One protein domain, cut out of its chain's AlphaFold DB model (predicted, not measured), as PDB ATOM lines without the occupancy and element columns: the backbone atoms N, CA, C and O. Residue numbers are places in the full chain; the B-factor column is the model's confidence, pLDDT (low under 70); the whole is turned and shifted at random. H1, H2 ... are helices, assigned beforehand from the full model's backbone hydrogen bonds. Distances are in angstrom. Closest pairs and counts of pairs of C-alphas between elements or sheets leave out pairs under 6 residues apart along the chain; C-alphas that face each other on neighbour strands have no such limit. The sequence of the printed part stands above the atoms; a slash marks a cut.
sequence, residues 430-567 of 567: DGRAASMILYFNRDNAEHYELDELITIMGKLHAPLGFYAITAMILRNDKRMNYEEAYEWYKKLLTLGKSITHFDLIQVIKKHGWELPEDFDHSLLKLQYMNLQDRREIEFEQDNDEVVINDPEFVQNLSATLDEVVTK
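What this domain is: This is residues 430 to 567 of the 567 residues of an uncharacterized protein of Wickerhamomyces anomalus (strain ATCC 58044 / CBS 1984 / NCYC 433 / NRRL Y-366-8) (UniProt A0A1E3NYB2). Five roughly aligned helices, H8, H2, H1, H3 and H4, stand side by side in an arc, each touching the next, and the arc is left open between H8 and H4. H5 packs steeply on H3, with the small H6 beyond it, while H7 packs on no helix and residues 528 to 533 stick out. The printed part has 138 residues with eight named helices, H1 to H8 in chain order, and no named strand; the class is all helix, with 88 residues in the helices. It is compact, with a radius of gyration of the C-alphas of 15.1 A and spans of 44 by 32 by 29 A.

Where its parts are: Find C-alpha 551 at (90.732, 122.868, 106.200); from there H8, residues 551 to 565, the longest helix, runs 22.3 A to C-alpha 565 at (84.067, 135.360, 123.422). Look next for H2, residues 447 to 459, and H3, residues 466 to 478, each 18.3 A long. H1, residues 432 to 441, begins at C-alpha 432, (83.937, 135.962, 95.940). H4 is residues 482 to 493, 16.5 A long, H5 502 to 511, H6 521 to 525, and H7 531 to 540, 15.7 A long.

How they stand to each other: Start at H8, which touches H2 at a shallow tilt of 22 degrees, opposite ways; their closest C-alphas, of Val 554 and Gly 458, are 5.6 A apart. H2 and H1 form a helical hairpin at 10 degrees, with the C-alphas of Leu 453 and Ala 434 closest at 6.4 A. Then H1 touches H3, the hub, the same way at 18 degrees; Ser 435 and Ala 468 have the closest C-alphas, 4.5 A, and H3 uses residues 467 to 472 alone. H3 and H4 form a second helical hairpin at 17 degrees, C-alphas 473 and 485 being closest at 4.5 A. H5 touches H3 at a steep tilt of 46 degrees, closest at C-alphas 504 and 470, 6.7 A. The packing is mostly aligned, 4 of these 5 pairs being at a shallow tilt. H6 is close to H5 but not clearly touching, with C-alphas 524 and 505 closest at 7.8 A. H7 touches no helix. Every O i to N i+4 pair is within hydrogen-bond range in H1 to H5, against 10 of 11 in H8, 0 of 1 in H6 and 1 of 6 in H7; the O i to N i+3 pairs within range are 2 of 2 in H6 and 1 of 7 in H7.

The domain as a whole: The two C-alphas farthest apart, of Ser 522 and Thr 566, are 45.6 A apart. The printed part has no cut, and no link is long. Look at the B-factor column: the mean pLDDT of the printed part is 71.7, and residues 525 to 567 are under 70.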
ATOM      1  N   ASP A 430      83.338 129.665  95.195       83.62
ATOM      2  CA  ASP A 430      84.693 130.218  95.294       83.62
ATOM      3  C   ASP A 430      84.797 131.364  96.306       83.62
ATOM      4  O   ASP A 430      85.900 131.800  96.623       83.62
ATOM      5  N   GLY A 431      83.678 131.802  96.886       86.62
ATOM      6  CA  GLY A 431      83.659 132.720  98.014       86.62
ATOM      7  C   GLY A 431      83.920 134.172  97.633       86.62
ATOM      8  O   GLY A 431      84.253 134.975  98.513       86.62
ATOM      9  N   ARG A 432      83.742 134.563  96.362       87.31
ATOM     10  CA  ARG A 432      83.937 135.962  95.940       87.31
ATOM     11  C   ARG A 432      82.879 136.867  96.555       87.31
ATOM     12  O   ARG A 432      83.226 137.937  97.054       87.31
ATOM     13  N   ALA A 433      81.614 136.439  96.595       88.94
ATOM     14  CA  ALA A 433      80.539 137.172  97.273       88.94
ATOM     15  C   ALA A 433      80.881 137.435  98.741       88.94
ATOM     16  O   ALA A 433      80.797 138.573  99.203       88.94
ATOM     17  N   ALA A 434      81.301 136.391  99.459       89.75
ATOM     18  CA  ALA A 434      81.686 136.500 100.860       89.75
ATOM     19  C   ALA A 434      82.887 137.444 101.029       89.75
ATOM     20  O   ALA A 434      82.829 138.366 101.838       89.75
ATOM     21  N   SER A 435      83.921 137.298 100.194       89.00
ATOM     22  CA  SER A 435      85.103 138.165 100.198       89.00
ATOM     23  C   SER A 435      84.758 139.639  99.948       89.00
ATOM     24  O   SER A 435      85.271 140.516 100.642       89.00
ATOM     25  N   MET A 436      83.848 139.930  99.010       88.00
ATOM     26  CA  MET A 436      83.353 141.289  98.761       88.00
ATOM     27  C   MET A 436      82.615 141.854  99.977       88.00
ATOM     28  O   MET A 436      82.861 142.996 100.367       88.00
ATOM     29  N   ILE A 437      81.732 141.069 100.600       90.50
ATOM     30  CA  ILE A 437      81.002 141.496 101.800       90.50
ATOM     31  C   ILE A 437      81.980 141.797 102.937       90.50
ATOM     32  O   ILE A 437      81.893 142.874 103.525       90.50
ATOM     33  N   LEU A 438      82.939 140.904 103.205       89.94
ATOM     34  CA  LEU A 438      83.978 141.112 104.217       89.94
ATOM     35  C   LEU A 438      84.739 142.415 103.949       89.94
ATOM     36  O   LEU A 438      84.878 143.249 104.842       89.94
ATOM     37  N   TYR A 439      85.174 142.632 102.707       89.19
ATOM     38  CA  TYR A 439      85.943 143.810 102.322       89.19
ATOM     39  C   TYR A 439      85.175 145.120 102.491       89.19
ATOM     40  O   TYR A 439      85.688 146.062 103.107       89.19
ATOM     41  N   PHE A 440      83.950 145.201 101.973       85.81
ATOM     42  CA  PHE A 440      83.168 146.435 102.008       85.81
ATOM     43  C   PHE A 440      82.480 146.682 103.352       85.81
ATOM     44  O   PHE A 440      82.219 147.838 103.684       85.81
ATOM     45  N   ASN A 441      82.218 145.634 104.137       85.12
ATOM     46  CA  ASN A 441      81.599 145.750 105.455       85.12
ATOM     47  C   ASN A 441      82.612 145.748 106.613       85.12
ATOM     48  O   ASN A 441      82.208 145.894 107.761       85.12
ATOM     49  N   ARG A 442      83.923 145.634 106.345       86.12
ATOM     50  CA  ARG A 442      84.990 145.486 107.362       86.12
ATOM     51  C   ARG A 442      84.903 146.459 108.542       86.12
ATOM     52  O   ARG A 442      85.222 146.105 109.677       86.12
ATOM     53  N   ASP A 443      84.472 147.684 108.259       82.94
ATOM     54  CA  ASP A 443      84.440 148.789 109.210       82.94
ATOM     55  C   ASP A 443      83.187 148.803 110.088       82.94
ATOM     56  O   ASP A 443      83.267 149.233 111.236       82.94
ATOM     57  N   ASN A 444      82.058 148.341 109.548       82.44
ATOM     58  CA  ASN A 444      80.744 148.443 110.184       82.44
ATOM     59  C   ASN A 444      80.240 147.096 110.712       82.44
ATOM     60  O   ASN A 444      79.382 147.084 111.586       82.44
ATOM     61  N   ALA A 445      80.778 145.982 110.211       80.25
ATOM     62  CA  ALA A 445      80.385 144.645 110.620       80.25
ATOM     63  C   ALA A 445      80.780 144.351 112.070       80.25
ATOM     64  O   ALA A 445      81.936 144.562 112.494       80.25
ATOM     65  N   GLU A 446      79.835 143.775 112.807       81.69
ATOM     66  CA  GLU A 446      80.104 143.213 114.126       81.69
ATOM     67  C   GLU A 446      81.049 142.000 114.022       81.69
ATOM     68  O   GLU A 446      81.320 141.487 112.937       81.69
ATOM     69  N   HIS A 447      81.665 141.580 115.134       80.56
ATOM     70  CA  HIS A 447      82.569 140.414 115.119       80.56
ATOM     71  C   HIS A 447      81.838 139.154 114.651       80.56
ATOM     72  O   HIS A 447      82.254 138.561 113.658       80.56
ATOM     73  N   TYR A 448      80.674 138.869 115.241       82.25
ATOM     74  CA  TYR A 448      79.886 137.686 114.909       82.25
ATOM     75  C   TYR A 448      79.495 137.611 113.420       82.25
ATOM     76  O   TYR A 448      79.423 136.521 112.864       82.25
ATOM     77  N   GLU A 449      79.256 138.748 112.752       80.06
ATOM     78  CA  GLU A 449      78.854 138.766 111.339       80.06
ATOM     79  C   GLU A 449      79.986 138.322 110.410       80.06
ATOM     80  O   GLU A 449      79.742 137.641 109.413       80.06
ATOM     81  N   LEU A 450      81.226 138.703 110.732       82.81
ATOM     82  CA  LEU A 450      82.393 138.262 109.973       82.81
ATOM     83  C   LEU A 450      82.722 136.806 110.286       82.81
ATOM     84  O   LEU A 450      82.994 136.045 109.361       82.81
ATOM     85  N   ASP A 451      82.639 136.410 111.555       82.88
ATOM     86  CA  ASP A 451      82.916 135.039 111.990       82.88
ATOM     87  C   ASP A 451      81.947 134.056 111.335       82.88
ATOM     88  O   ASP A 451      82.338 132.981 110.882       82.88
ATOM     89  N   GLU A 452      80.683 134.451 111.189       83.75
ATOM     90  CA  GLU A 452      79.682 133.672 110.476       83.75
ATOM     91  C   GLU A 452      80.016 133.539 108.983       83.75
ATOM     92  O   GLU A 452      79.944 132.436 108.442       83.75
ATOM     93  N   LEU A 453      80.425 134.622 108.312       85.38
ATOM     94  CA  LEU A 453      80.834 134.575 106.902       85.38
ATOM     95  C   LEU A 453      82.069 133.695 106.692       85.38
ATOM     96  O   LEU A 453      82.088 132.883 105.769       85.38
ATOM     97  N   ILE A 454      83.070 133.807 107.566       85.56
ATOM     98  CA  ILE A 454      84.273 132.971 107.525       85.56
ATOM     99  C   ILE A 454      83.911 131.504 107.785       85.56
ATOM    100  O   ILE A 454      84.376 130.616 107.074       85.56
ATOM    101  N   THR A 455      83.028 131.245 108.750       85.81
ATOM    102  CA  THR A 455      82.521 129.900 109.053       85.81
ATOM    103  C   THR A 455      81.787 129.298 107.857       85.81
ATOM    104  O   THR A 455      81.957 128.118 107.549       85.81
ATOM    105  N   ILE A 456      80.971 130.096 107.162       82.31
ATOM    106  CA  ILE A 456      80.278 129.691 105.935       82.31
ATOM    107  C   ILE A 456      81.292 129.337 104.844       82.31
ATOM    108  O   ILE A 456      81.202 128.251 104.277       82.31
ATOM    109  N   MET A 457      82.275 130.205 104.581       84.94
ATOM    110  CA  MET A 457      83.338 129.922 103.608       84.94
ATOM    111  C   MET A 457      84.070 128.625 103.959       84.94
ATOM    112  O   MET A 457      84.276 127.773 103.099       84.94
ATOM    113  N   GLY A 458      84.347 128.425 105.245       83.44
ATOM    114  CA  GLY A 458      84.956 127.220 105.775       83.44
ATOM    115  C   GLY A 458      84.171 125.936 105.526       83.44
ATOM    116  O   GLY A 458      84.722 124.955 105.031       83.44
ATOM    117  N   LYS A 459      82.868 125.949 105.826       83.69
ATOM    118  CA  LYS A 459      81.958 124.814 105.588       83.69
ATOM    119  C   LYS A 459      81.838 124.456 104.111       83.69
ATOM    120  O   LYS A 459      81.603 123.299 103.785       83.69
ATOM    121  N   LEU A 460      81.971 125.449 103.238       83.06
ATOM    122  CA  LEU A 460      81.859 125.290 101.791       83.06
ATOM    123  C   LEU A 460      83.205 125.037 101.111       83.06
ATOM    124  O   LEU A 460      83.252 124.969  99.886       83.06
ATOM    125  N   HIS A 461      84.281 124.895 101.893       83.12
ATOM    126  CA  HIS A 461      85.649 124.766 101.394       83.12
ATOM    127  C   HIS A 461      86.023 125.878 100.396       83.12
ATOM    128  O   HIS A 461      86.767 125.645  99.444       83.12
ATOM    129  N   ALA A 462      85.490 127.087 100.597       83.75
ATOM    130  CA  ALA A 462      85.863 128.250  99.811       83.75
ATOM    131  C   ALA A 462      87.144 128.880 100.377       83.75
ATOM    132  O   ALA A 462      87.234 129.106 101.589       83.75
ATOM    133  N   PRO A 463      88.126 129.199  99.519       80.56
ATOM    134  CA  PRO A 463      89.356 129.850  99.944       80.56
ATOM    135  C   PRO A 463      89.090 131.267 100.452       80.56
ATOM    136  O   PRO A 463      88.222 131.981  99.947       80.56
ATOM    137  N   LEU A 464      89.919 131.728 101.386       81.50
ATOM    138  CA  LEU A 464      90.019 133.156 101.669       81.50
ATOM    139  C   LEU A 464      90.868 133.816 100.581       81.50
ATOM    140  O   LEU A 464      92.086 133.649 100.541       81.50
ATOM    141  N   GLY A 465      90.211 134.559  99.693       81.94
ATOM    142  CA  GLY A 465      90.882 135.328  98.651       81.94
ATOM    143  C   GLY A 465      91.622 136.557  99.191       81.94
ATOM    144  O   GLY A 465      91.480 136.959 100.351       81.94
ATOM    145  N   PHE A 466      92.368 137.213  98.303       85.44
ATOM    146  CA  PHE A 466      93.160 138.411  98.609       85.44
ATOM    147  C   PHE A 466      92.345 139.515  99.300       85.44
ATOM    148  O   PHE A 466      92.797 140.102 100.285       85.44
ATOM    149  N   TYR A 467      91.117 139.767  98.837       86.50
ATOM    150  CA  TYR A 467      90.243 140.798  99.406       86.50
ATOM    151  C   TYR A 467      89.743 140.465 100.809       86.50
ATOM    152  O   TYR A 467      89.676 141.366 101.645       86.50
ATOM    153  N   ALA A 468      89.430 139.197 101.089       88.56
ATOM    154  CA  ALA A 468      89.004 138.771 102.419       88.56
ATOM    155  C   ALA A 468      90.136 138.963 103.436       88.56
ATOM    156  O   ALA A 468      89.930 139.573 104.484       88.56
ATOM    157  N   ILE A 469      91.354 138.529 103.093       90.31
ATOM    158  CA  ILE A 469      92.529 138.708 103.957       90.31
ATOM    159  C   ILE A 469      92.855 140.196 104.125       90.31
ATOM    160  O   ILE A 469      93.031 140.670 105.247       90.31
ATOM    161  N   THR A 470      92.849 140.966 103.034       91.62
ATOM    162  CA  THR A 470      93.061 142.420 103.080       91.62
ATOM    163  C   THR A 470      92.041 143.107 103.990       91.62
ATOM    164  O   THR A 470      92.407 143.974 104.785       91.62
ATOM    165  N   ALA A 471      90.771 142.696 103.943       91.19
ATOM    166  CA  ALA A 471      89.729 143.215 104.822       91.19
ATOM    167  C   ALA A 471      90.072 143.017 106.304       91.19
ATOM    168  O   ALA A 471      89.923 143.951 107.096       91.19
ATOM    169  N   MET A 472      90.567 141.828 106.663       92.44
ATOM    170  CA  MET A 472      90.955 141.491 108.033       92.44
ATOM    171  C   MET A 472      92.165 142.303 108.501       92.44
ATOM    172  O   MET A 472      92.144 142.817 109.620       92.44
ATOM    173  N   ILE A 473      93.174 142.499 107.645       94.19
ATOM    174  CA  ILE A 473      94.341 143.344 107.955       94.19
ATOM    175  C   ILE A 473      93.890 144.778 108.252       94.19
ATOM    176  O   ILE A 473      94.182 145.322 109.318       94.19
ATOM    177  N   LEU A 474      93.132 145.382 107.330       93.62
ATOM    178  CA  LEU A 474      92.685 146.773 107.447       93.62
ATOM    179  C   LEU A 474      91.770 146.985 108.660       93.62
ATOM    180  O   LEU A 474      91.873 148.001 109.350       93.62
ATOM    181  N   ARG A 475      90.886 146.024 108.949       92.06
ATOM    182  CA  ARG A 475      89.996 146.078 110.116       92.06
ATOM    183  C   ARG A 475      90.775 146.033 111.426       92.06
ATOM    184  O   ARG A 475      90.503 146.842 112.314       92.06
ATOM    185  N   ASN A 476      91.711 145.096 111.557       92.44
ATOM    186  CA  ASN A 476      92.498 144.939 112.777       92.44
ATOM    187  C   ASN A 476      93.438 146.133 113.005       92.44
ATOM    188  O   ASN A 476      93.503 146.623 114.132       92.44
ATOM    189  N   ASP A 477      94.051 146.697 111.951       93.69
ATOM    190  CA  ASP A 477      94.817 147.954 112.057       93.69
ATOM    191  C   ASP A 477      93.954 149.096 112.611       93.69
ATOM    192  O   ASP A 477      94.347 149.793 113.550       93.69
ATOM    193  N   LYS A 478      92.745 149.266 112.067       92.06
ATOM    194  CA  LYS A 478      91.820 150.322 112.494       92.06
ATOM    195  C   LYS A 478      91.371 150.161 113.948       92.06
ATOM    196  O   LYS A 478      91.167 151.160 114.634       92.06
ATOM    197  N   ARG A 479      91.230 148.920 114.421       90.94
ATOM    198  CA  ARG A 479      90.883 148.588 115.815       90.94
ATOM    199  C   ARG A 479      92.083 148.591 116.766       90.94
ATOM    200  O   ARG A 479      91.902 148.302 117.940       90.94
ATOM    201  N   MET A 480      93.273 148.956 116.283       93.56
ATOM    202  CA  MET A 480      94.531 148.944 117.040       93.56
ATOM    203  C   MET A 480      94.990 147.543 117.491       93.56
ATOM    204  O   MET A 480      95.851 147.425 118.359       93.56
ATOM    205  N   ASN A 481      94.481 146.483 116.857       93.75
ATOM    206  CA  ASN A 481      94.909 145.097 117.064       93.75
ATOM    207  C   ASN A 481      96.054 144.762 116.096       93.75
ATOM    208  O   ASN A 481      95.891 143.995 115.147       93.75
ATOM    209  N   TYR A 482      97.212 145.398 116.286       94.88
ATOM    210  CA  TYR A 482      98.315 145.338 115.318       94.88
ATOM    211  C   TYR A 482      98.947 143.949 115.182       94.88
ATOM    212  O   TYR A 482      99.360 143.587 114.082       94.88
ATOM    213  N   GLU A 483      98.996 143.173 116.267       94.81
ATOM    214  CA  GLU A 483      99.509 141.796 116.251       94.81
ATOM    215  C   GLU A 483      98.659 140.914 115.332       94.81
ATOM    216  O   GLU A 483      99.179 140.313 114.396       94.81
ATOM    217  N   GLU A 484      97.336 140.942 115.510       92.75
ATOM    218  CA  GLU A 484      96.399 140.206 114.658       92.75
ATOM    219  C   GLU A 484      96.472 140.683 113.198       92.75
ATOM    220  O   GLU A 484      96.487 139.878 112.269       92.75
ATOM    221  N   ALA A 485      96.578 141.999 112.967       94.56
ATOM    222  CA  ALA A 485      96.743 142.548 111.620       94.56
ATOM    223  C   ALA A 485      98.012 142.015 110.928       94.56
ATOM    224  O   ALA A 485      97.976 141.709 109.734       94.56
ATOM    225  N   TYR A 486      99.113 141.873 111.671       95.62
ATOM    226  CA  TYR A 486     100.366 141.323 111.161       95.62
ATOM    227  C   TYR A 486     100.280 139.811 110.902       95.62
ATOM    228  O   TYR A 486     100.816 139.332 109.903       95.62
ATOM    229  N   GLU A 487      99.551 139.054 111.722       93.88
ATOM    230  CA  GLU A 487      99.300 137.630 111.458       93.88
ATOM    231  C   GLU A 487      98.483 137.418 110.177       93.88
ATOM    232  O   GLU A 487      98.811 136.554 109.363       93.88
ATOM    233  N   TRP A 488      97.468 138.250 109.918       92.88
ATOM    234  CA  TRP A 488      96.781 138.245 108.622       92.88
ATOM    235  C   TRP A 488      97.691 138.657 107.466       92.88
ATOM    236  O   TRP A 488      97.577 138.099 106.375       92.88
ATOM    237  N   TYR A 489      98.622 139.582 107.696       94.62
ATOM    238  CA  TYR A 489      99.606 139.965 106.692       94.62
ATOM    239  C   TYR A 489     100.543 138.811 106.319       94.62
ATOM    240  O   TYR A 489     100.733 138.549 105.134       94.62
ATOM    241  N   LYS A 490     101.055 138.042 107.286       92.31
ATOM    242  CA  LYS A 490     101.857 136.839 106.990       92.31
ATOM    243  C   LYS A 490     101.094 135.838 106.122       92.31
ATOM    244  O   LYS A 490     101.661 135.288 105.185       92.31
ATOM    245  N   LYS A 491      99.801 135.640 106.394       88.81
ATOM    246  CA  LYS A 491      98.922 134.768 105.592       88.81
ATOM    247  C   LYS A 491      98.669 135.316 104.189       88.81
ATOM    248  O   LYS A 491      98.467 134.554 103.256       88.81
ATOM    249  N   LEU A 492      98.675 136.637 104.019       89.69
ATOM    250  CA  LEU A 492      98.611 137.244 102.693       89.69
ATOM    251  C   LEU A 492      99.873 136.920 101.882       89.69
ATOM    252  O   LEU A 492      99.768 136.613 100.700       89.69
ATOM    253  N   LEU A 493     101.053 136.957 102.508       87.81
ATOM    254  CA  LEU A 493     102.322 136.664 101.834       87.81
ATOM    255  C   LEU A 493     102.389 135.226 101.308       87.81
ATOM    256  O   LEU A 493     102.931 134.998 100.229       87.81
ATOM    257  N   THR A 494     101.779 134.263 102.006       83.62
ATOM    258  CA  THR A 494     101.735 132.867 101.538       83.62
ATOM    259  C   THR A 494     100.867 132.666 100.292       83.62
ATOM    260  O   THR A 494     100.989 131.627  99.648       83.62
ATOM    261  N   LEU A 495     100.029 133.642  99.904       75.88
ATOM    262  CA  LEU A 495      99.275 133.586  98.644       75.88
ATOM    263  C   LEU A 495     100.161 133.761  97.405       75.88
ATOM    264  O   LEU A 495      99.726 133.406  96.312       75.88
ATOM    265  N   GLY A 496     101.347 134.367  97.540       72.12
ATOM    266  CA  GLY A 496     102.213 134.686  96.399       72.12
ATOM    267  C   GLY A 496     101.580 135.642  95.376       72.12
ATOM    268  O   GLY A 496     102.021 135.698  94.231       72.12
ATOM    269  N   LYS A 497     100.518 136.373  95.749       73.38
ATOM    270  CA  LYS A 497      99.897 137.385  94.886       73.38
ATOM    271  C   LYS A 497     100.638 138.716  94.998       73.38
ATOM    272  O   LYS A 497     100.976 139.153  96.099       73.38
ATOM    273  N   SER A 498     100.793 139.405  93.867       77.44
ATOM    274  CA  SER A 498     101.354 140.759  93.838       77.44
ATOM    275  C   SER A 498     100.494 141.719  94.664       77.44
ATOM    276  O   SER A 498      99.283 141.836  94.460       77.44
ATOM    277  N   ILE A 499     101.122 142.424  95.608       83.25
ATOM    278  CA  ILE A 499     100.440 143.404  96.454       83.25
ATOM    279  C   ILE A 499     100.258 144.700  95.661       83.25
ATOM    280  O   ILE A 499     101.158 145.530  95.586       83.25
ATOM    281  N   THR A 500      99.063 144.901  95.111       81.06
ATOM    282  CA  THR A 500      98.700 146.124  94.371       81.06
ATOM    283  C   THR A 500      97.773 147.056  95.156       81.06
ATOM    284  O   THR A 500      97.629 148.231  94.814       81.06
ATOM    285  N   HIS A 501      97.171 146.564  96.244       83.12
ATOM    286  CA  HIS A 501      96.155 147.291  97.003       83.12
ATOM    287  C   HIS A 501      96.748 148.452  97.811       83.12
ATOM    288  O   HIS A 501      97.499 148.262  98.768       83.12
ATOM    289  N   PHE A 502      96.315 149.677  97.510       83.88
ATOM    290  CA  PHE A 502      96.909 150.889  98.081       83.88
ATOM    291  C   PHE A 502      96.782 150.998  99.608       83.88
ATOM    292  O   PHE A 502      97.782 151.254 100.276       83.88
ATOM    293  N   ASP A 503      95.585 150.808 100.183       85.88
ATOM    294  CA  ASP A 503      95.412 150.967 101.641       85.88
ATOM    295  C   ASP A 503      96.257 149.954 102.423       85.88
ATOM    296  O   ASP A 503      96.867 150.295 103.433       85.88
ATOM    297  N   LEU A 504      96.356 148.725 101.913       90.62
ATOM    298  CA  LEU A 504      97.224 147.692 102.453       90.62
ATOM    299  C   LEU A 504      98.700 148.113 102.396       90.62
ATOM    300  O   LEU A 504      99.386 148.033 103.411       90.62
ATOM    301  N   ILE A 505      99.170 148.645 101.262       88.75
ATOM    302  CA  ILE A 505     100.533 149.189 101.125       88.75
ATOM    303  C   ILE A 505     100.788 150.303 102.153       88.75
ATOM    304  O   ILE A 505     101.870 150.368 102.741       88.75
ATOM    305  N   GLN A 506      99.805 151.173 102.410       88.50
ATOM    306  CA  GLN A 506      99.935 152.213 103.436       88.50
ATOM    307  C   GLN A 506     100.051 151.625 104.843       88.50
ATOM    308  O   GLN A 506     100.877 152.105 105.616       88.50
ATOM    309  N   VAL A 507      99.272 150.591 105.175       91.50
ATOM    310  CA  VAL A 507      99.359 149.897 106.472       91.50
ATOM    311  C   VAL A 507     100.715 149.207 106.637       91.50
ATOM    312  O   VAL A 507     101.374 149.417 107.654       91.50
ATOM    313  N   ILE A 508     101.179 148.480 105.616       92.06
ATOM    314  CA  ILE A 508     102.504 147.839 105.587       92.06
ATOM    315  C   ILE A 508     103.600 148.876 105.858       92.06
ATOM    316  O   ILE A 508     104.425 148.707 106.756       92.06
ATOM    317  N   LYS A 509     103.562 150.006 105.141       90.12
ATOM    318  CA  LYS A 509     104.534 151.092 105.297       90.12
ATOM    319  C   LYS A 509     104.456 151.761 106.670       90.12
ATOM    320  O   LYS A 509     105.493 152.067 107.253       90.12
ATOM    321  N   LYS A 510     103.245 152.019 107.170       92.50
ATOM    322  CA  LYS A 510     102.989 152.656 108.472       92.50
ATOM    323  C   LYS A 510     103.615 151.857 109.616       92.50
ATOM    324  O   LYS A 510     104.147 152.467 110.536       92.50
ATOM    325  N   HIS A 511     103.567 150.528 109.538       93.56
ATOM    326  CA  HIS A 511     104.081 149.633 110.581       93.56
ATOM    327  C   HIS A 511     105.483 149.082 110.316       93.56
ATOM    328  O   HIS A 511     106.022 148.373 111.160       93.56
ATOM    329  N   GLY A 512     106.088 149.410 109.172       91.69
ATOM    330  CA  GLY A 512     107.417 148.924 108.809       91.69
ATOM    331  C   GLY A 512     107.469 147.417 108.554       91.69
ATOM    332  O   GLY A 512     108.493 146.798 108.828       91.69
ATOM    333  N   TRP A 513     106.378 146.818 108.067       94.38
ATOM    334  CA  TRP A 513     106.379 145.410 107.665       94.38
ATOM    335  C   TRP A 513     107.146 145.227 106.346       94.38
ATOM    336  O   TRP A 513     107.129 146.103 105.479       94.38
ATOM    337  N   GLU A 514     107.829 144.092 106.197       90.00
ATOM    338  CA  GLU A 514     108.620 143.775 105.003       90.00
ATOM    339  C   GLU A 514     107.717 143.535 103.793       90.00
ATOM    340  O   GLU A 514     106.743 142.793 103.897       90.00
ATOM    341  N   LEU A 515     108.033 144.164 102.658       86.25
ATOM    342  CA  LEU A 515     107.354 143.938 101.378       86.25
ATOM    343  C   LEU A 515     107.933 142.690 100.680       86.25
ATOM    344  O   LEU A 515     109.118 142.413 100.866       86.25
ATOM    345  N   PRO A 516     107.142 141.976  99.854       84.50
ATOM    346  CA  PRO A 516     107.645 140.894  99.004       84.50
ATOM    347  C   PRO A 516     108.828 141.329  98.125       84.50
ATOM    348  O   PRO A 516     108.883 142.482  97.694       84.50
ATOM    349  N   GLU A 517     109.746 140.408  97.820       76.56
ATOM    350  CA  GLU A 517     110.934 140.694  96.994       76.56
ATOM    351  C   GLU A 517     110.583 141.168  95.572       76.56
ATOM    352  O   GLU A 517     111.297 141.983  94.992       76.56
ATOM    353  N   ASP A 518     109.463 140.698  95.026       75.81
ATOM    354  CA  ASP A 518     108.947 141.021  93.694       75.81
ATOM    355  C   ASP A 518     108.003 142.239  93.677       75.81
ATOM    356  O   ASP A 518     107.358 142.529  92.665       75.81
ATOM    357  N   PHE A 519     107.901 142.975  94.789       81.19
ATOM    358  CA  PHE A 519     106.998 144.112  94.899       81.19
ATOM    359  C   PHE A 519     107.372 145.253  93.938       81.19
ATOM    360  O   PHE A 519     108.494 145.770  93.934       81.19
ATOM    361  N   ASP A 520     106.388 145.738  93.177       77.44
ATOM    362  CA  ASP A 520     106.573 146.904  92.319       77.44
ATOM    363  C   ASP A 520     106.685 148.195  93.149       77.44
ATOM    364  O   ASP A 520     105.704 148.861  93.492       77.44
ATOM    365  N   HIS A 521     107.924 148.610  93.415       80.88
ATOM    366  CA  HIS A 521     108.228 149.860  94.108       80.88
ATOM    367  C   HIS A 521     107.685 151.122  93.412       80.88
ATOM    368  O   HIS A 521     107.632 152.185  94.042       80.88
ATOM    369  N   SER A 522     107.254 151.048  92.145       76.75
ATOM    370  CA  SER A 522     106.560 152.153  91.479       76.75
ATOM    371  C   SER A 522     105.235 152.501  92.175       76.75
ATOM    372  O   SER A 522     104.880 153.682  92.265       76.75
ATOM    373  N   LEU A 523     104.573 151.514  92.794       74.00
ATOM    374  CA  LEU A 523     103.308 151.681  93.512       74.00
ATOM    375  C   LEU A 523     103.435 152.591  94.742       74.00
ATOM    376  O   LEU A 523     102.493 153.302  95.091       74.00
ATOM    377  N   LEU A 524     104.624 152.675  95.351       75.88
ATOM    378  CA  LEU A 524     104.888 153.595  96.467       75.88
ATOM    379  C   LEU A 524     104.846 155.072  96.046       75.88
ATOM    380  O   LEU A 524     104.716 155.949  96.904       75.88
ATOM    381  N   LYS A 525     104.969 155.358  94.742       69.31
ATOM    382  CA  LYS A 525     104.966 156.714  94.174       69.31
ATOM    383  C   LYS A 525     103.570 157.172  93.729       69.31
ATOM    384  O   LYS A 525     103.366 158.369  93.526       69.31
ATOM    385  N   LEU A 526     102.597 156.262  93.615       62.53
ATOM    386  CA  LEU A 526     101.222 156.552  93.189       62.53
ATOM    387  C   LEU A 526     100.388 157.155  94.338       62.53
ATOM    388  O   LEU A 526      99.471 156.536  94.867       62.53
ATOM    389  N   GLN A 527     100.694 158.390  94.746       51.38
ATOM    390  CA  GLN A 527      99.949 159.087  95.809       51.38
ATOM    391  C   GLN A 527      98.611 159.720  95.348       51.38
ATOM    392  O   GLN A 527      97.811 160.099  96.200       51.38
ATOM    393  N   TYR A 528      98.313 159.809  94.039       50.00
ATOM    394  CA  TYR A 528      97.284 160.735  93.518       50.00
ATOM    395  C   TYR A 528      96.356 160.196  92.401       50.00
ATOM    396  O   TYR A 528      96.203 160.840  91.368       50.00
ATOM    397  N   MET A 529      95.678 159.055  92.581       48.84
ATOM    398  CA  MET A 529      94.529 158.684  91.714       48.84
ATOM    399  C   MET A 529      93.185 158.826  92.447       48.84
ATOM    400  O   MET A 529      93.137 158.721  93.667       48.84
ATOM    401  N   ASN A 530      92.083 159.100  91.755       46.81
ATOM    402  CA  ASN A 530      90.780 159.373  92.381       46.81
ATOM    403  C   ASN A 530      90.163 158.107  93.019       46.81
ATOM    404  O   ASN A 530      90.235 157.033  92.437       46.81
ATOM    405  N   LEU A 531      89.533 158.210  94.199       46.44
ATOM    406  CA  LEU A 531      89.012 157.066  94.986       46.44
ATOM    407  C   LEU A 531      87.922 156.221  94.291       46.44
ATOM    408  O   LEU A 531      87.687 155.088  94.711       46.44
ATOM    409  N   GLN A 532      87.238 156.765  93.280       38.84
ATOM    410  CA  GLN A 532      86.186 156.059  92.534       38.84
ATOM    411  C   GLN A 532      86.750 155.210  91.388       38.84
ATOM    412  O   GLN A 532      86.388 154.041  91.303       38.84
ATOM    413  N   ASP A 533      87.716 155.727  90.619       40.16
ATOM    414  CA  ASP A 533      88.426 154.956  89.581       40.16
ATOM    415  C   ASP A 533      89.232 153.781  90.180       40.16
ATOM    416  O   ASP A 533      89.486 152.789  89.506       40.16
ATOM    417  N   ARG A 534      89.605 153.860  91.470       51.06
ATOM    418  CA  ARG A 534      90.369 152.819  92.189       51.06
ATOM    419  C   ARG A 534      89.593 151.510  92.416       51.06
ATOM    420  O   ARG A 534      90.185 150.446  92.314       51.06
ATOM    421  N   ARG A 535      88.282 151.568  92.701       43.88
ATOM    422  CA  ARG A 535      87.492 150.383  93.114       43.88
ATOM    423  C   ARG A 535      87.048 149.496  91.947       43.88
ATOM    424  O   ARG A 535      86.872 148.299  92.136       43.88
ATOM    425  N   GLU A 536      86.850 150.071  90.760       37.28
ATOM    426  CA  GLU A 536      86.479 149.309  89.556       37.28
ATOM    427  C   GLU A 536      87.680 148.559  88.955       37.28
ATOM    428  O   GLU A 536      87.522 147.425  88.507       37.28
ATOM    429  N   ILE A 537      88.887 149.140  89.014       36.97
ATOM    430  CA  ILE A 537      90.125 148.525  88.497       36.97
ATOM    431  C   ILE A 537      90.536 147.295  89.324       36.97
ATOM    432  O   ILE A 537      90.985 146.300  88.760       36.97
ATOM    433  N   GLU A 538      90.349 147.351  90.644       44.03
ATOM    434  CA  GLU A 538      90.734 146.304  91.600       44.03
ATOM    435  C   GLU A 538      89.985 144.969  91.360       44.03
ATOM    436  O   GLU A 538      90.597 143.900  91.394       44.03
ATOM    437  N   PHE A 539      88.691 144.992  91.016       44.12
ATOM    438  CA  PHE A 539      87.900 143.764  90.811       44.12
ATOM    439  C   PHE A 539      87.842 143.254  89.357       44.12
ATOM    440  O   PHE A 539      87.496 142.094  89.144       44.12
ATOM    441  N   GLU A 540      88.150 144.074  88.343       40.41
ATOM    442  CA  GLU A 540      88.100 143.645  86.928       40.41
ATOM    443  C   GLU A 540      89.348 142.874  86.455       40.41
ATOM    444  O   GLU A 540      89.286 142.200  85.423       40.41
ATOM    445  N   GLN A 541      90.474 142.953  87.176       36.19
ATOM    446  CA  GLN A 541      91.762 142.389  86.737       36.19
ATOM    447  C   GLN A 541      92.052 140.952  87.215       36.19
ATOM    448  O   GLN A 541      92.963 140.325  86.682       36.19
ATOM    449  N   ASP A 542      91.281 140.392  88.152       40.78
ATOM    450  CA  ASP A 542      91.691 139.212  88.940       40.78
ATOM    451  C   ASP A 542      91.009 137.895  88.484       40.78
ATOM    452  O   ASP A 542      90.417 137.155  89.269       40.78
ATOM    453  N   ASN A 543      91.055 137.592  87.178       35.66
ATOM    454  CA  ASN A 543      90.585 136.297  86.646       35.66
ATOM    455  C   ASN A 543      91.546 135.121  86.937       35.66
ATOM    456  O   ASN A 543      91.182 133.978  86.660       35.66
ATOM    457  N   ASP A 544      92.717 135.382  87.524       30.72
ATOM    458  CA  ASP A 544      93.744 134.386  87.836       30.72
ATOM    459  C   ASP A 544      93.929 134.269  89.367       30.72
ATOM    460  O   ASP A 544      94.796 134.909  89.958       30.72
ATOM    461  N   GLU A 545      93.109 133.454  90.043       36.56
ATOM    462  CA  GLU A 545      93.276 133.172  91.482       36.56
ATOM    463  C   GLU A 545      93.847 131.769  91.749       36.56
ATOM    464  O   GLU A 545      93.301 130.763  91.290       36.56
ATOM    465  N   VAL A 546      94.909 131.706  92.565       29.97
ATOM    466  CA  VAL A 546      95.376 130.498  93.266       29.97
ATOM    467  C   VAL A 546      94.701 130.441  94.643       29.97
ATOM    468  O   VAL A 546      94.605 131.443  95.349       29.97
ATOM    469  N   VAL A 547      94.192 129.258  94.987       32.03
ATOM    470  CA  VAL A 547      93.251 128.966  96.083       32.03
ATOM    471  C   VAL A 547      94.003 128.370  97.278       32.03
ATOM    472  O   VAL A 547      94.701 127.371  97.109       32.03
ATOM    473  N   ILE A 548      93.810 128.904  98.492       32.44
ATOM    474  CA  ILE A 548      94.193 128.200  99.731       32.44
ATOM    475  C   ILE A 548      93.111 127.163 100.051       32.44
ATOM    476  O   ILE A 548      92.002 127.525 100.435       32.44
ATOM    477  N   ASN A 549      93.443 125.878  99.924       31.95
ATOM    478  CA  ASN A 549      92.639 124.764 100.434       31.95
ATOM    479  C   ASN A 549      93.301 124.220 101.711       31.95
ATOM    480  O   ASN A 549      93.965 123.188 101.669       31.95
ATOM    481  N   ASP A 550      93.146 124.927 102.833       37.81
ATOM    482  CA  ASP A 550      93.604 124.456 104.148       37.81
ATOM    483  C   ASP A 550      92.413 124.341 105.128       37.81
ATOM    484  O   ASP A 550      91.991 125.331 105.736       37.81
ATOM    485  N   PRO A 551      91.826 123.137 105.265       35.16
ATOM    486  CA  PRO A 551      90.732 122.868 106.200       35.16
ATOM    487  C   PRO A 551      91.119 123.035 107.679       35.16
ATOM    488  O   PRO A 551      90.252 123.328 108.504       35.16
ATOM    489  N   GLU A 552      92.399 122.860 108.020       37.31
ATOM    490  CA  GLU A 552      92.923 122.955 109.387       37.31
ATOM    491  C   GLU A 552      93.020 124.429 109.811       37.31
ATOM    492  O   GLU A 552      92.648 124.804 110.925       37.31
ATOM    493  N   PHE A 553      93.390 125.302 108.872       39.28
ATOM    494  CA  PHE A 553      93.408 126.752 109.054       39.28
ATOM    495  C   PHE A 553      92.019 127.347 109.355       39.28
ATOM    496  O   PHE A 553      91.865 128.165 110.264       39.28
ATOM    497  N   VAL A 554      90.990 126.906 108.629       37.16
ATOM    498  CA  VAL A 554      89.596 127.332 108.834       37.16
ATOM    499  C   VAL A 554      89.067 126.895 110.206       37.16
ATOM    500  O   VAL A 554      88.400 127.677 110.888       37.16
ATOM    501  N   GLN A 555      89.369 125.664 110.634       40.03
ATOM    502  CA  GLN A 555      88.961 125.154 111.948       40.03
ATOM    503  C   GLN A 555      89.676 125.875 113.099       40.03
ATOM    504  O   GLN A 555      89.034 126.228 114.089       40.03
ATOM    505  N   ASN A 556      90.969 126.169 112.944       39.03
ATOM    506  CA  ASN A 556      91.745 126.907 113.940       39.03
ATOM    507  C   ASN A 556      91.266 128.359 114.097       39.03
ATOM    508  O   ASN A 556      91.306 128.897 115.202       39.03
ATOM    509  N   LEU A 557      90.747 128.987 113.036       36.00
ATOM    510  CA  LEU A 557      90.170 130.329 113.130       36.00
ATOM    511  C   LEU A 557      88.889 130.345 113.980       36.00
ATOM    512  O   LEU A 557      88.739 131.210 114.837       36.00
ATOM    513  N   SER A 558      88.010 129.351 113.798       35.44
ATOM    514  CA  SER A 558      86.790 129.199 114.607       35.44
ATOM    515  C   SER A 558      87.114 128.967 116.089       35.44
ATOM    516  O   SER A 558      86.482 129.566 116.950       35.44
ATOM    517  N   ALA A 559      88.130 128.150 116.388       34.22
ATOM    518  CA  ALA A 559      88.539 127.847 117.762       34.22
ATOM    519  C   ALA A 559      89.208 129.039 118.474       34.22
ATOM    520  O   ALA A 559      88.991 129.251 119.664       34.22
ATOM    521  N   THR A 560      89.985 129.845 117.741       35.00
ATOM    522  CA  THR A 560      90.668 131.028 118.296       35.00
ATOM    523  C   THR A 560      89.676 132.151 118.628       35.00
ATOM    524  O   THR A 560      89.888 132.917 119.564       35.00
ATOM    525  N   LEU A 561      88.561 132.238 117.896       31.98
ATOM    526  CA  LEU A 561      87.506 133.231 118.127       31.98
ATOM    527  C   LEU A 561      86.576 132.843 119.293       31.98
ATOM    528  O   LEU A 561      86.173 133.718 120.061       31.98
ATOM    529  N   ASP A 562      86.322 131.548 119.511       30.78
ATOM    530  CA  ASP A 562      85.548 131.057 120.665       30.78
ATOM    531  C   ASP A 562      86.250 131.327 122.018       30.78
ATOM    532  O   ASP A 562      85.589 131.609 123.026       30.78
ATOM    533  N   GLU A 563      87.589 131.331 122.048       33.03
ATOM    534  CA  GLU A 563      88.380 131.701 123.237       33.03
ATOM    535  C   GLU A 563      88.346 133.207 123.562       33.03
ATOM    536  O   GLU A 563      88.604 133.596 124.704       33.03
ATOM    537  N   VAL A 564      88.002 134.057 122.588       32.53
ATOM    538  CA  VAL A 564      87.886 135.519 122.759       32.53
ATOM    539  C   VAL A 564      86.479 135.932 123.207       32.53
ATOM    540  O   VAL A 564      86.322 136.983 123.815       32.53
ATOM    541  N   VAL A 565      85.454 135.104 122.972       30.69
ATOM    542  CA  VAL A 565      84.067 135.360 123.422       30.69
ATOM    543  C   VAL A 565      83.798 134.816 124.836       30.69
ATOM    544  O   VAL A 565      82.850 135.236 125.499       30.69
ATOM    545  N   THR A 566      84.639 133.903 125.331       32.28
ATOM    546  CA  THR A 566      84.530 133.317 126.682       32.28
ATOM    547  C   THR A 566      85.474 133.932 127.729       32.28
ATOM    548  O   THR A 566      85.472 133.494 128.884       32.28
ATOM    549  N   LYS A 567      86.217 134.983 127.366       30.44
ATOM    550  CA  LYS A 567      86.964 135.875 128.272       30.44
ATOM    551  C   LYS A 567      86.415 137.290 128.179       30.44
ATOM    552  O   LYS A 567      86.422 137.966 129.232       30.44
TER     553      LYS A 567